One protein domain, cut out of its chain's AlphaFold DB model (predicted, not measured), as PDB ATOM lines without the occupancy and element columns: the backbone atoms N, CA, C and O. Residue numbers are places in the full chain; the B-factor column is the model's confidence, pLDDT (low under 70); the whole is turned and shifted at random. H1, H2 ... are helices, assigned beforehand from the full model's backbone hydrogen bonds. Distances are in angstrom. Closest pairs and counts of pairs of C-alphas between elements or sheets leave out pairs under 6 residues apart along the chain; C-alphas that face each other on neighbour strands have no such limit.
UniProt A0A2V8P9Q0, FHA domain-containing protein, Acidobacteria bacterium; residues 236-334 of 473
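This is residues 236 to 334 of the 473 residues of the protein "FHA domain-containing protein" of Acidobacteria bacterium (UniProt A0A2V8P9Q0). Little regular structure: the printed part is mostly loops, with four short helices set among them, tiny H3 lying between H1 and the longest helix, H4. Residues 236 to 266 loop at one end and 321 to 334 at the other. It prints 99 residues, in order H1, H2, H3, H4, with no named strand; 29 are in helices, class all helix. It is only just compact, close to loose, with radius of gyration of the C-alphas 14.8 A and spans of 42 by 30 by 26 A.

H1, residues 267 to 274, only just touches H3, residues 295 to 298, with 3 pairs of C-alphas within 8 A; the closest, Glu 268 and Cys 295, are 6.0 A apart. H2, residues 286 to 290, touches no helix. H4, residues 309 to 320, touches H3 with residues 312 to 317 alone; the closest C-alphas, Cys 298 and Ala 313, are 4.5 A apart. H1 and H4 are apart. Every O i to N i+4 pair is within hydrogen-bond range in H2, 3 of 4 in H1 and 7 of 8 in H4; H3 is too short for one.

H1 spans 11.4 A from C-alpha 267 at (-18.272, 12.913, -77.700), H2 6.1 A, H3 5.7 A, and H4 16.6 A to C-alpha 320 at (-20.852, 8.646, -98.383).

The farthest C-alphas, Lys 240 and Gly 331, are 42.1 A apart. The printed part has no cut; the link H1 to H2 is long, 11 residues. No printed residue is under pLDDT 70.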
ATOM      1  N   SER A 236      -7.152  -1.456 -79.450       85.00
ATOM      2  CA  SER A 236      -6.367  -0.230 -79.248       85.00
ATOM      3  C   SER A 236      -6.916   0.674 -78.136       85.00
ATOM      4  O   SER A 236      -6.149   1.330 -77.437       85.00
ATOM      5  N   HIS A 237      -8.236   0.698 -77.928       88.38
ATOM      6  CA  HIS A 237      -8.873   1.459 -76.848       88.38
ATOM      7  C   HIS A 237      -8.902   0.709 -75.505       88.38
ATOM      8  O   HIS A 237      -9.092   1.336 -74.458       88.38
ATOM      9  N   ALA A 238      -8.698  -0.609 -75.516       83.38
ATOM     10  CA  ALA A 238      -8.626  -1.441 -74.319       83.38
ATOM     11  C   ALA A 238      -7.198  -1.571 -73.754       83.38
ATOM     12  O   ALA A 238      -7.038  -1.993 -72.606       83.38
ATOM     13  N   GLU A 239      -6.163  -1.212 -74.522       84.38
ATOM     14  CA  GLU A 239      -4.777  -1.256 -74.048       84.38
ATOM     15  C   GLU A 239      -4.531  -0.266 -72.900       84.38
ATOM     16  O   GLU A 239      -5.197   0.759 -72.770       84.38
ATOM     17  N   LYS A 240      -3.563  -0.578 -72.030       81.25
ATOM     18  CA  LYS A 240      -3.181   0.302 -70.909       81.25
ATOM     19  C   LYS A 240      -2.154   1.361 -71.313       81.25
ATOM     20  O   LYS A 240      -2.069   2.405 -70.674       81.25
ATOM     21  N   GLN A 241      -1.364   1.083 -72.346       82.12
ATOM     22  CA  GLN A 241      -0.326   1.958 -72.884       82.12
ATOM     23  C   GLN A 241      -0.314   1.813 -74.402       82.12
ATOM     24  O   GLN A 241      -0.506   0.714 -74.905       82.12
ATOM     25  N   LEU A 242      -0.088   2.916 -75.114       83.56
ATOM     26  CA  LEU A 242      -0.036   2.935 -76.573       83.56
ATOM     27  C   LEU A 242       1.421   2.896 -77.036       83.56
ATOM     28  O   LEU A 242       2.230   3.710 -76.597       83.56
ATOM     29  N   THR A 243       1.742   1.998 -77.963       79.62
ATOM     30  CA  THR A 243       3.084   1.873 -78.561       79.62
ATOM     31  C   THR A 243       3.091   2.290 -80.034       79.62
ATOM     32  O   THR A 243       3.708   1.637 -80.876       79.62
ATOM     33  N   ILE A 244       2.352   3.348 -80.378       75.38
ATOM     34  CA  ILE A 244       2.225   3.841 -81.757       75.38
ATOM     35  C   ILE A 244       3.231   4.974 -81.967       75.38
ATOM     36  O   ILE A 244       3.228   5.948 -81.217       75.38
ATOM     37  N   SER A 245       4.086   4.848 -82.986       74.56
ATOM     38  CA  SER A 245       5.025   5.895 -83.391       74.56
ATOM     39  C   SER A 245       4.736   6.330 -84.832       74.56
ATOM     40  O   SER A 245       4.746   5.489 -85.737       74.56
ATOM     41  N   PRO A 246       4.474   7.624 -85.073       78.69
ATOM     42  CA  PRO A 246       4.384   8.711 -84.104       78.69
ATOM     43  C   PRO A 246       3.093   8.577 -83.280       78.69
ATOM     44  O   PRO A 246       2.157   7.899 -83.715       78.69
ATOM     45  N   PRO A 247       3.021   9.210 -82.103       84.62
ATOM     46  CA  PRO A 247       1.834   9.123 -81.268       84.62
ATOM     47  C   PRO A 247       0.631   9.767 -81.977       84.62
ATOM     48  O   PRO A 247       0.712  10.895 -82.448       84.62
ATOM     49  N   ILE A 248      -0.488   9.039 -82.050       86.94
ATOM     50  CA  ILE A 248      -1.789   9.535 -82.559       86.94
ATOM     51  C   ILE A 248      -2.804   9.784 -81.435       86.94
ATOM     52  O   ILE A 248      -3.880  10.341 -81.649       86.94
ATOM     53  N   ALA A 249      -2.472   9.335 -80.228       90.12
ATOM     54  CA  ALA A 249      -3.222   9.587 -79.015       90.12
ATOM     55  C   ALA A 249      -2.256   9.669 -77.831       90.12
ATOM     56  O   ALA A 249      -1.269   8.939 -77.765       90.12
ATOM     57  N   ALA A 250      -2.549  10.570 -76.898       89.00
ATOM     58  CA  ALA A 250      -1.752  10.812 -75.703       89.00
ATOM     59  C   ALA A 250      -1.939   9.714 -74.644       89.00
ATOM     60  O   ALA A 250      -1.069   9.506 -73.802       89.00
ATOM     61  N   ARG A 251      -3.086   9.022 -74.657       88.19
ATOM     62  CA  ARG A 251      -3.429   7.944 -73.720       88.19
ATOM     63  C   ARG A 251      -4.507   7.030 -74.297       88.19
ATOM     64  O   ARG A 251      -5.296   7.460 -75.135       88.19
ATOM     65  N   ALA A 252      -4.558   5.795 -73.808       85.56
ATOM     66  CA  ALA A 252      -5.640   4.864 -74.106       85.56
ATOM     67  C   ALA A 252      -6.859   5.104 -73.198       85.56
ATOM     68  O   ALA A 252      -6.730   5.642 -72.096       85.56
ATOM     69  N   ASN A 253      -8.040   4.669 -73.646       87.19
ATOM     70  CA  ASN A 253      -9.272   4.748 -72.855       87.19
ATOM     71  C   ASN A 253      -9.287   3.758 -71.670       87.19
ATOM     72  O   ASN A 253     -10.015   3.959 -70.699       87.19
ATOM     73  N   ALA A 254      -8.507   2.674 -71.755       82.12
ATOM     74  CA  ALA A 254      -8.465   1.600 -70.762       82.12
ATOM     75  C   ALA A 254      -9.858   1.006 -70.453       82.12
ATOM     76  O   ALA A 254     -10.164   0.653 -69.316       82.12
ATOM     77  N   ASN A 255     -10.703   0.899 -71.487       77.44
ATOM     78  CA  ASN A 255     -12.057   0.338 -71.423       77.44
ATOM     79  C   ASN A 255     -13.026   1.057 -70.451       77.44
ATOM     80  O   ASN A 255     -13.955   0.447 -69.924       77.44
ATOM     81  N   SER A 256     -12.820   2.355 -70.209       86.31
ATOM     82  CA  SER A 256     -13.711   3.179 -69.384       86.31
ATOM     83  C   SER A 256     -14.832   3.812 -70.218       86.31
ATOM     84  O   SER A 256     -14.580   4.563 -71.160       86.31
ATOM     85  N   CYS A 257     -16.093   3.547 -69.869       85.81
ATOM     86  CA  CYS A 257     -17.246   4.095 -70.595       85.81
ATOM     87  C   CYS A 257     -17.406   5.609 -70.378       85.81
ATOM     88  O   CYS A 257     -17.782   6.348 -71.289       85.81
ATOM     89  N   THR A 258     -17.115   6.082 -69.165       87.56
ATOM     90  CA  THR A 258     -17.359   7.471 -68.744       87.56
ATOM     91  C   THR A 258     -16.346   8.459 -69.307       87.56
ATOM     92  O   THR A 258     -16.601   9.658 -69.279       87.56
ATOM     93  N   THR A 259     -15.231   7.981 -69.863       88.38
ATOM     94  CA  THR A 259     -14.269   8.831 -70.578       88.38
ATOM     95  C   THR A 259     -14.889   9.419 -71.844       88.38
ATOM     96  O   THR A 259     -14.643  10.578 -72.158       88.38
ATOM     97  N   CYS A 260     -15.710   8.636 -72.555       88.44
ATOM     98  CA  CYS A 260     -16.365   9.052 -73.799       88.44
ATOM     99  C   CYS A 260     -17.804   9.531 -73.559       88.44
ATOM    100  O   CYS A 260     -18.255  10.489 -74.184       88.44
ATOM    101  N   HIS A 261     -18.521   8.886 -72.634       88.62
ATOM    102  CA  HIS A 261     -19.912   9.191 -72.302       88.62
ATOM    103  C   HIS A 261     -20.005  10.002 -71.010       88.62
ATOM    104  O   HIS A 261     -20.349   9.495 -69.941       88.62
ATOM    105  N   THR A 262     -19.685  11.289 -71.111       87.50
ATOM    106  CA  THR A 262     -19.784  12.230 -69.993       87.50
ATOM    107  C   THR A 262     -21.166  12.874 -69.908       87.50
ATOM    108  O   THR A 262     -21.758  13.203 -70.930       87.50
ATOM    109  N   LEU A 263     -21.642  13.166 -68.689       84.75
ATOM    110  CA  LEU A 263     -22.876  13.945 -68.468       84.75
ATOM    111  C   LEU A 263     -22.784  15.386 -69.002       84.75
ATOM    112  O   LEU A 263     -23.801  16.010 -69.292       84.75
ATOM    113  N   ARG A 264     -21.565  15.934 -69.077       85.25
ATOM    114  CA  ARG A 264     -21.270  17.279 -69.580       85.25
ATOM    115  C   ARG A 264     -20.136  17.185 -70.594       85.25
ATOM    116  O   ARG A 264     -19.058  16.720 -70.240       85.25
ATOM    117  N   GLY A 265     -20.375  17.654 -71.815       84.62
ATOM    118  CA  GLY A 265     -19.412  17.610 -72.920       84.62
ATOM    119  C   GLY A 265     -19.904  16.754 -74.085       84.62
ATOM    120  O   GLY A 265     -20.768  15.898 -73.910       84.62
ATOM    121  N   SER A 266     -19.378  17.017 -75.282       89.81
ATOM    122  CA  SER A 266     -19.700  16.242 -76.481       89.81
ATOM    123  C   SER A 266     -18.704  15.101 -76.678       89.81
ATOM    124  O   SER A 266     -17.562  15.169 -76.215       89.81
ATOM    125  N   MET A 267     -19.125  14.061 -77.396       88.44
ATOM    126  CA  MET A 267     -18.272  12.913 -77.700       88.44
ATOM    127  C   MET A 267     -17.035  13.325 -78.509       88.44
ATOM    128  O   MET A 267     -15.943  12.829 -78.262       88.44
ATOM    129  N   GLU A 268     -17.176  14.296 -79.410       89.31
ATOM    130  CA  GLU A 268     -16.084  14.839 -80.222       89.31
ATOM    131  C   GLU A 268     -14.987  15.450 -79.352       89.31
ATOM    132  O   GLU A 268     -13.806  15.194 -79.587       89.31
ATOM    133  N   ALA A 269     -15.367  16.213 -78.321       90.50
ATOM    134  CA  ALA A 269     -14.412  16.776 -77.375       90.50
ATOM    135  C   ALA A 269     -13.682  15.667 -76.603       90.50
ATOM    136  O   ALA A 269     -12.468  15.744 -76.423       90.50
ATOM    137  N   GLN A 270     -14.389  14.604 -76.204       92.00
ATOM    138  CA  GLN A 270     -13.765  13.479 -75.505       92.00
ATOM    139  C   GLN A 270     -12.803  12.684 -76.394       92.00
ATOM    140  O   GLN A 270     -11.706  12.342 -75.947       92.00
ATOM    141  N   CYS A 271     -13.155  12.457 -77.663       91.62
ATOM    142  CA  CYS A 271     -12.240  11.872 -78.640       91.62
ATOM    143  C   CYS A 271     -10.988  12.749 -78.796       91.62
ATOM    144  O   CYS A 271      -9.868  12.260 -78.647       91.62
ATOM    145  N   ALA A 272     -11.164  14.052 -79.031       91.31
ATOM    146  CA  ALA A 272     -10.058  14.986 -79.235       91.31
ATOM    147  C   ALA A 272      -9.129  15.092 -78.014       91.31
ATOM    148  O   ALA A 272      -7.916  15.215 -78.183       91.31
ATOM    149  N   ASN A 273      -9.669  14.981 -76.796       91.81
ATOM    150  CA  ASN A 273      -8.897  15.029 -75.551       91.81
ATOM    151  C   ASN A 273      -7.836  13.926 -75.448       91.81
ATOM    152  O   ASN A 273      -6.800  14.134 -74.818       91.81
ATOM    153  N   CYS A 274      -8.098  12.746 -76.017       91.81
ATOM    154  CA  CYS A 274      -7.106  11.672 -76.077       91.81
ATOM    155  C   CYS A 274      -6.318  11.717 -77.388       91.81
ATOM    156  O   CYS A 274      -5.128  11.434 -77.380       91.81
ATOM    157  N   HIS A 275      -6.942  12.132 -78.489       91.75
ATOM    158  CA  HIS A 275      -6.346  12.187 -79.824       91.75
ATOM    159  C   HIS A 275      -5.723  13.550 -80.176       91.75
ATOM    160  O   HIS A 275      -5.842  14.039 -81.301       91.75
ATOM    161  N   SER A 276      -5.051  14.171 -79.211       90.19
ATOM    162  CA  SER A 276      -4.238  15.369 -79.426       90.19
ATOM    163  C   SER A 276      -2.854  15.138 -78.835       90.19
ATOM    164  O   SER A 276      -2.714  14.869 -77.645       90.19
ATOM    165  N   THR A 277      -1.841  15.198 -79.688       89.88
ATOM    166  CA  THR A 277      -0.425  14.966 -79.386       89.88
ATOM    167  C   THR A 277       0.415  15.986 -80.155       89.88
ATOM    168  O   THR A 277      -0.108  16.694 -81.015       89.88
ATOM    169  N   ASP A 278       1.723  16.025 -79.906       85.81
ATOM    170  CA  ASP A 278       2.625  16.918 -80.646       85.81
ATOM    171  C   ASP A 278       2.694  16.581 -82.144       85.81
ATOM    172  O   ASP A 278       2.877  17.469 -82.976       85.81
ATOM    173  N   ALA A 279       2.530  15.302 -82.492       83.94
ATOM    174  CA  ALA A 279       2.578  14.838 -83.872       83.94
ATOM    175  C   ALA A 279       1.212  14.902 -84.566       83.94
ATOM    176  O   ALA A 279       1.172  15.158 -85.762       83.94
ATOM    177  N   PHE A 280       0.116  14.700 -83.830       87.25
ATOM    178  CA  PHE A 280      -1.222  14.462 -84.373       87.25
ATOM    179  C   PHE A 280      -2.304  15.254 -83.639       87.25
ATOM    180  O   PHE A 280      -2.364  15.234 -82.410       87.25
ATOM    181  N   VAL A 281      -3.235  15.851 -84.391       87.31
ATOM    182  CA  VAL A 281      -4.387  16.575 -83.836       87.31
ATOM    183  C   VAL A 281      -5.685  16.099 -84.490       87.31
ATOM    184  O   VAL A 281      -5.929  16.384 -85.668       87.31
ATOM    185  N   ALA A 282      -6.558  15.444 -83.714       88.50
ATOM    186  CA  ALA A 282      -7.882  15.008 -84.159       88.50
ATOM    187  C   ALA A 282      -8.757  16.203 -84.547       88.50
ATOM    188  O   ALA A 282      -9.395  16.857 -83.723       88.50
ATOM    189  N   THR A 283      -8.778  16.489 -85.842       86.56
ATOM    190  CA  THR A 283      -9.527  17.597 -86.430       86.56
ATOM    191  C   THR A 283     -10.424  17.092 -87.536       86.56
ATOM    192  O   THR A 283     -10.046  16.216 -88.303       86.56
ATOM    193  N   ILE A 284     -11.607  17.680 -87.646       86.38
ATOM    194  CA  ILE A 284     -12.508  17.450 -88.770       86.38
ATOM    195  C   ILE A 284     -12.434  18.684 -89.665       86.38
ATOM    196  O   ILE A 284     -12.432  19.818 -89.179       86.38
ATOM    197  N   ILE A 285     -12.352  18.485 -90.979       83.44
ATOM    198  CA  ILE A 285     -12.347  19.604 -91.921       83.44
ATOM    199  C   ILE A 285     -13.663  20.392 -91.837       83.44
ATOM    200  O   ILE A 285     -14.742  19.826 -91.656       83.44
ATOM    201  N   LYS A 286     -13.580  21.714 -92.010       83.69
ATOM    202  CA  LYS A 286     -14.730  22.627 -91.897       83.69
ATOM    203  C   LYS A 286     -15.965  22.174 -92.707       83.69
ATOM    204  O   LYS A 286     -17.043  22.162 -92.115       83.69
ATOM    205  N   PRO A 287     -15.851  21.718 -93.974       85.69
ATOM    206  CA  PRO A 287     -17.013  21.238 -94.729       85.69
ATOM    207  C   PRO A 287     -17.762  20.073 -94.063       85.69
ATOM    208  O   PRO A 287     -18.989  20.040 -94.097       85.69
ATOM    209  N   HIS A 288     -17.052  19.146 -93.413       89.12
ATOM    210  CA  HIS A 288     -17.652  18.009 -92.706       89.12
ATOM    211  C   HIS A 288     -18.364  18.449 -91.421       89.12
ATOM    212  O   HIS A 288     -19.507  18.058 -91.196       89.12
ATOM    213  N   ILE A 289     -17.751  19.333 -90.624       88.38
ATOM    214  CA  ILE A 289     -18.394  19.900 -89.423       88.38
ATOM    215  C   ILE A 289     -19.681  20.637 -89.815       88.38
ATOM    216  O   ILE A 289     -20.747  20.427 -89.226       88.38
ATOM    217  N   GLU A 290     -19.611  21.475 -90.851       89.81
ATOM    218  CA  GLU A 290     -20.780  22.198 -91.346       89.81
ATOM    219  C   GLU A 290     -21.869  21.263 -91.868       89.81
ATOM    220  O   GLU A 290     -23.038  21.601 -91.728       89.81
ATOM    221  N   ALA A 291     -21.505  20.097 -92.408       91.31
ATOM    222  CA  ALA A 291     -22.415  19.031 -92.830       91.31
ATOM    223  C   ALA A 291     -22.943  18.169 -91.660       91.31
ATOM    224  O   ALA A 291     -23.832  17.347 -91.860       91.31
ATOM    225  N   GLY A 292     -22.473  18.403 -90.429       90.81
ATOM    226  CA  GLY A 292     -22.891  17.662 -89.233       90.81
ATOM    227  C   GLY A 292     -22.189  16.316 -89.052       90.81
ATOM    228  O   GLY A 292     -22.688  15.477 -88.314       90.81
ATOM    229  N   ILE A 293     -21.057  16.112 -89.722       90.75
ATOM    230  CA  ILE A 293     -20.235  14.910 -89.610       90.75
ATOM    231  C   ILE A 293     -19.304  15.043 -88.400       90.75
ATOM    232  O   ILE A 293     -18.589  16.039 -88.263       90.75
ATOM    233  N   SER A 294     -19.301  14.023 -87.545       90.88
ATOM    234  CA  SER A 294     -18.479  13.918 -86.344       90.88
ATOM    235  C   SER A 294     -17.425  12.812 -86.433       90.88
ATOM    236  O   SER A 294     -17.378  12.044 -87.396       90.88
ATOM    237  N   CYS A 295     -16.577  12.705 -85.403       90.19
ATOM    238  CA  CYS A 295     -15.531  11.686 -85.320       90.19
ATOM    239  C   CYS A 295     -16.105  10.273 -85.491       90.19
ATOM    240  O   CYS A 295     -15.544   9.475 -86.234       90.19
ATOM    241  N   ALA A 296     -17.252   9.993 -84.861       89.25
ATOM    242  CA  ALA A 296     -17.883   8.675 -84.861       89.25
ATOM    243  C   ALA A 296     -18.484   8.276 -86.219       89.25
ATOM    244  O   ALA A 296     -18.688   7.090 -86.474       89.25
ATOM    245  N   ASN A 297     -18.753   9.239 -87.110       90.69
ATOM    246  CA  ASN A 297     -19.195   8.925 -88.469       90.69
ATOM    247  C   ASN A 297     -18.072   8.299 -89.308       90.69
ATOM    248  O   ASN A 297     -18.357   7.491 -90.185       90.69
ATOM    249  N   CYS A 298     -16.814   8.663 -89.042       87.62
ATOM    250  CA  CYS A 298     -15.648   8.088 -89.716       87.62
ATOM    251  C   CYS A 298     -15.031   6.946 -88.899       87.62
ATOM    252  O   CYS A 298     -14.651   5.925 -89.455       87.62
ATOM    253  N   HIS A 299     -14.972   7.087 -87.578       88.69
ATOM    254  CA  HIS A 299     -14.427   6.095 -86.653       88.69
ATOM    255  C   HIS A 299     -15.553   5.524 -85.784       88.69
ATOM    256  O   HIS A 299     -15.717   5.945 -84.638       88.69
ATOM    257  N   PRO A 300     -16.388   4.612 -86.316       86.44
ATOM    258  CA  PRO A 300     -17.471   4.049 -85.529       86.44
ATOM    259  C   PRO A 300     -16.898   3.132 -84.446       86.44
ATOM    260  O   PRO A 300     -16.129   2.223 -84.735       86.44
ATOM    261  N   GLU A 301     -17.312   3.340 -83.203       84.94
ATOM    262  CA  GLU A 301     -16.903   2.514 -82.064       84.94
ATOM    263  C   GLU A 301     -17.939   1.418 -81.757       84.94
ATOM    264  O   GLU A 301     -18.995   1.344 -82.390       84.94
ATOM    265  N   HIS A 302     -17.637   0.541 -80.792       88.00
ATOM    266  CA  HIS A 302     -18.492  -0.591 -80.399       88.00
ATOM    267  C   HIS A 302     -18.800  -1.569 -81.542       88.00
ATOM    268  O   HIS A 302     -19.942  -1.970 -81.773       88.00
ATOM    269  N   ARG A 303     -17.756  -1.982 -82.261       88.19
ATOM    270  CA  ARG A 303     -17.839  -2.962 -83.358       88.19
ATOM    271  C   ARG A 303     -17.087  -4.268 -83.065       88.19
ATOM    272  O   ARG A 303     -17.005  -5.123 -83.942       88.19
ATOM    273  N   GLY A 304     -16.573  -4.435 -81.844       88.06
ATOM    274  CA  GLY A 304     -15.830  -5.613 -81.402       88.06
ATOM    275  C   GLY A 304     -14.344  -5.334 -81.166       88.06
ATOM    276  O   GLY A 304     -13.789  -4.370 -81.684       88.06
ATOM    277  N   ALA A 305     -13.684  -6.207 -80.400       87.25
ATOM    278  CA  ALA A 305     -12.270  -6.049 -80.039       87.25
ATOM    279  C   ALA A 305     -11.332  -6.083 -81.257       87.25
ATOM    280  O   ALA A 305     -10.378  -5.314 -81.328       87.25
ATOM    281  N   GLU A 306     -11.654  -6.913 -82.250       86.25
ATOM    282  CA  GLU A 306     -10.882  -7.050 -83.493       86.25
ATOM    283  C   GLU A 306     -11.246  -5.987 -84.544       86.25
ATOM    284  O   GLU A 306     -10.776  -6.026 -85.683       86.25
ATOM    285  N   PHE A 307     -12.114  -5.035 -84.195       86.12
ATOM    286  CA  PHE A 307     -12.486  -3.965 -85.102       86.12
ATOM    287  C   PHE A 307     -11.343  -2.967 -85.286       86.12
ATOM    288  O   PHE A 307     -10.801  -2.420 -84.326       86.12
ATOM    289  N   ARG A 308     -11.024  -2.684 -86.548       80.88
ATOM    290  CA  ARG A 308      -9.981  -1.746 -86.955       80.88
ATOM    291  C   ARG A 308     -10.591  -0.422 -87.411       80.88
ATOM    292  O   ARG A 308     -11.092  -0.302 -88.530       80.88
ATOM    293  N   ALA A 309     -10.563   0.570 -86.522       81.38
ATOM    294  CA  ALA A 309     -11.176   1.880 -86.751       81.38
ATOM    295  C   ALA A 309     -10.504   2.688 -87.879       81.38
ATOM    296  O   ALA A 309     -11.156   3.527 -88.500       81.38
ATOM    297  N   ASP A 310      -9.227   2.431 -88.167       75.62
ATOM    298  CA  ASP A 310      -8.489   3.007 -89.296       75.62
ATOM    299  C   ASP A 310      -9.031   2.498 -90.640       75.62
ATOM    300  O   ASP A 310      -9.311   3.287 -91.544       75.62
ATOM    301  N   GLU A 311      -9.243   1.186 -90.764       76.88
ATOM    302  CA  GLU A 311      -9.802   0.581 -91.976       76.88
ATOM    303  C   GLU A 311     -11.249   1.028 -92.215       76.88
ATOM    304  O   GLU A 311     -11.648   1.309 -93.348       76.88
ATOM    305  N   ALA A 312     -12.039   1.102 -91.145       81.00
ATOM    306  CA  ALA A 312     -13.423   1.538 -91.225       81.00
ATOM    307  C   ALA A 312     -13.545   3.001 -91.657       81.00
ATOM    308  O   ALA A 312     -14.397   3.309 -92.487       81.00
ATOM    309  N   ALA A 313     -12.652   3.878 -91.191       82.69
ATOM    310  CA  ALA A 313     -12.630   5.270 -91.626       82.69
ATOM    311  C   ALA A 313     -12.352   5.427 -93.119       82.69
ATOM    312  O   ALA A 313     -12.984   6.254 -93.777       82.69
ATOM    313  N   LEU A 314     -11.471   4.595 -93.683       77.88
ATOM    314  CA  LEU A 314     -11.228   4.582 -95.128       77.88
ATOM    315  C   LEU A 314     -12.477   4.157 -95.912       77.88
ATOM    316  O   LEU A 314     -12.784   4.745 -96.950       77.88
ATOM    317  N   ARG A 315     -13.222   3.164 -95.411       77.75
ATOM    318  CA  ARG A 315     -14.470   2.703 -96.040       77.75
ATOM    319  C   ARG A 315     -15.591   3.733 -95.921       77.75
ATOM    320  O   ARG A 315     -16.267   3.983 -96.921       77.75
ATOM    321  N   ALA A 316     -15.714   4.387 -94.767       84.50
ATOM    322  CA  ALA A 316     -16.723   5.410 -94.495       84.50
ATOM    323  C   ALA A 316     -16.689   6.552 -95.526       84.50
ATOM    324  O   ALA A 316     -17.735   7.073 -95.916       84.50
ATOM    325  N   CYS A 317     -15.502   6.901 -96.046       81.75
ATOM    326  CA  CYS A 317     -15.388   7.857 -97.147       81.75
ATOM    327  C   CYS A 317     -16.214   7.414 -98.361       81.75
ATOM    328  O   CYS A 317     -17.025   8.187 -98.856       81.75
ATOM    329  N   THR A 318     -16.039   6.174 -98.822       79.62
ATOM    330  CA  THR A 318     -16.717   5.652-100.022       79.62
ATOM    331  C   THR A 318     -18.195   5.324 -99.804       79.62
ATOM    332  O   THR A 318     -18.969   5.340-100.760       79.62
ATOM    333  N   GLU A 319     -18.614   5.085 -98.560       83.38
ATOM    334  CA  GLU A 319     -20.028   4.901 -98.205       83.38
ATOM    335  C   GLU A 319     -20.839   6.186 -98.405       83.38
ATOM    336  O   GLU A 319     -21.979   6.130 -98.865       83.38
ATOM    337  N   CYS A 320     -20.236   7.346 -98.129       86.19
ATOM    338  CA  CYS A 320     -20.852   8.646 -98.383       86.19
ATOM    339  C   CYS A 320     -20.527   9.170 -99.792       86.19
ATOM    340  O   CYS A 320     -21.428   9.558-100.530       86.19
ATOM    341  N   HIS A 321     -19.255   9.175-100.195       83.75
ATOM    342  CA  HIS A 321     -18.784   9.703-101.479       83.75
ATOM    343  C   HIS A 321     -18.921   8.677-102.603       83.75
ATOM    344  O   HIS A 321     -17.932   8.170-103.135       83.75
ATOM    345  N   ASN A 322     -20.160   8.388-102.982       81.81
ATOM    346  CA  ASN A 322     -20.471   7.609-104.170       81.81
ATOM    347  C   ASN A 322     -21.670   8.202-104.911       81.81
ATOM    348  O   ASN A 322     -22.553   8.790-104.297       81.81
ATOM    349  N   ASP A 323     -21.723   8.021-106.227       82.06
ATOM    350  CA  ASP A 323     -22.741   8.676-107.069       82.06
ATOM    351  C   ASP A 323     -24.144   8.049-106.909       82.06
ATOM    352  O   ASP A 323     -25.171   8.620-107.308       82.06
ATOM    353  N   ALA A 324     -24.200   6.861-106.296       84.56
ATOM    354  CA  ALA A 324     -25.441   6.208-105.902       84.56
ATOM    355  C   ALA A 324     -26.032   6.812-104.616       84.56
ATOM    356  O   ALA A 324     -27.237   6.685-104.393       84.56
ATOM    357  N   ASN A 325     -25.233   7.511-103.802       87.69
ATOM    358  CA  ASN A 325     -25.697   8.136-102.575       87.69
ATOM    359  C   ASN A 325     -26.622   9.318-102.897       87.69
ATOM    360  O   ASN A 325     -26.225  10.291-103.534       87.69
ATOM    361  N   LYS A 326     -27.876   9.232-102.448       90.00
ATOM    362  CA  LYS A 326     -28.880  10.303-102.582       90.00
ATOM    363  C   LYS A 326     -29.131  11.053-101.273       90.00
ATOM    364  O   LYS A 326     -29.989  11.932-101.234       90.00
ATOM    365  N   GLN A 327     -28.409  10.709-100.206       90.94
ATOM    366  CA  GLN A 327     -28.523  11.386 -98.920       90.94
ATOM    367  C   GLN A 327     -27.997  12.819 -99.012       90.94
ATOM    368  O   GLN A 327     -27.057  13.120 -99.753       90.94
ATOM    369  N   THR A 328     -28.603  13.703 -98.223       91.19
ATOM    370  CA  THR A 328     -28.135  15.081 -98.068       91.19
ATOM    371  C   THR A 328     -27.683  15.314 -96.635       91.19
ATOM    372  O   THR A 328     -28.273  14.814 -95.680       91.19
ATOM    373  N   TYR A 329     -26.627  16.101 -96.486       91.25
ATOM    374  CA  TYR A 329     -25.978  16.400 -95.220       91.25
ATOM    375  C   TYR A 329     -26.115  17.898 -94.986       91.25
ATOM    376  O   TYR A 329     -25.382  18.704 -95.565       91.25
ATOM    377  N   LYS A 330     -27.148  18.280 -94.224       91.06
ATOM    378  CA  LYS A 330     -27.581  19.681 -94.053       91.06
ATOM    379  C   LYS A 330     -27.752  20.409 -95.399       91.06
ATOM    380  O   LYS A 330     -27.253  21.512 -95.601       91.06
ATOM    381  N   GLY A 331     -28.439  19.751 -96.336       88.31
ATOM    382  CA  GLY A 331     -28.752  20.291 -97.663       88.31
ATOM    383  C   GLY A 331     -27.636  20.166 -98.705       88.31
ATOM    384  O   GLY A 331     -27.838  20.571 -99.845       88.31
ATOM    385  N   ARG A 332     -26.477  19.592 -98.359       84.88
ATOM    386  CA  ARG A 332     -25.377  19.339 -99.305       84.88
ATOM    387  C   ARG A 332     -25.335  17.868 -99.708       84.88
ATOM    388  O   ARG A 332     -25.492  17.001 -98.854       84.88
ATOM    389  N   SER A 333     -25.103  17.576-100.983       87.69
ATOM    390  CA  SER A 333     -24.840  16.217-101.469       87.69
ATOM    391  C   SER A 333     -23.344  15.995-101.670       87.69
ATOM    392  O   SER A 333     -22.571  16.938-101.852       87.69
ATOM    393  N   VAL A 334     -22.938  14.731-101.625       84.69
ATOM    394  CA  VAL A 334     -21.573  14.299-101.922       84.69
ATOM    395  C   VAL A 334     -21.615  13.262-103.033       84.69
ATOM    396  O   VAL A 334     -22.567  12.498-103.139       84.69
TER     397      VAL A 334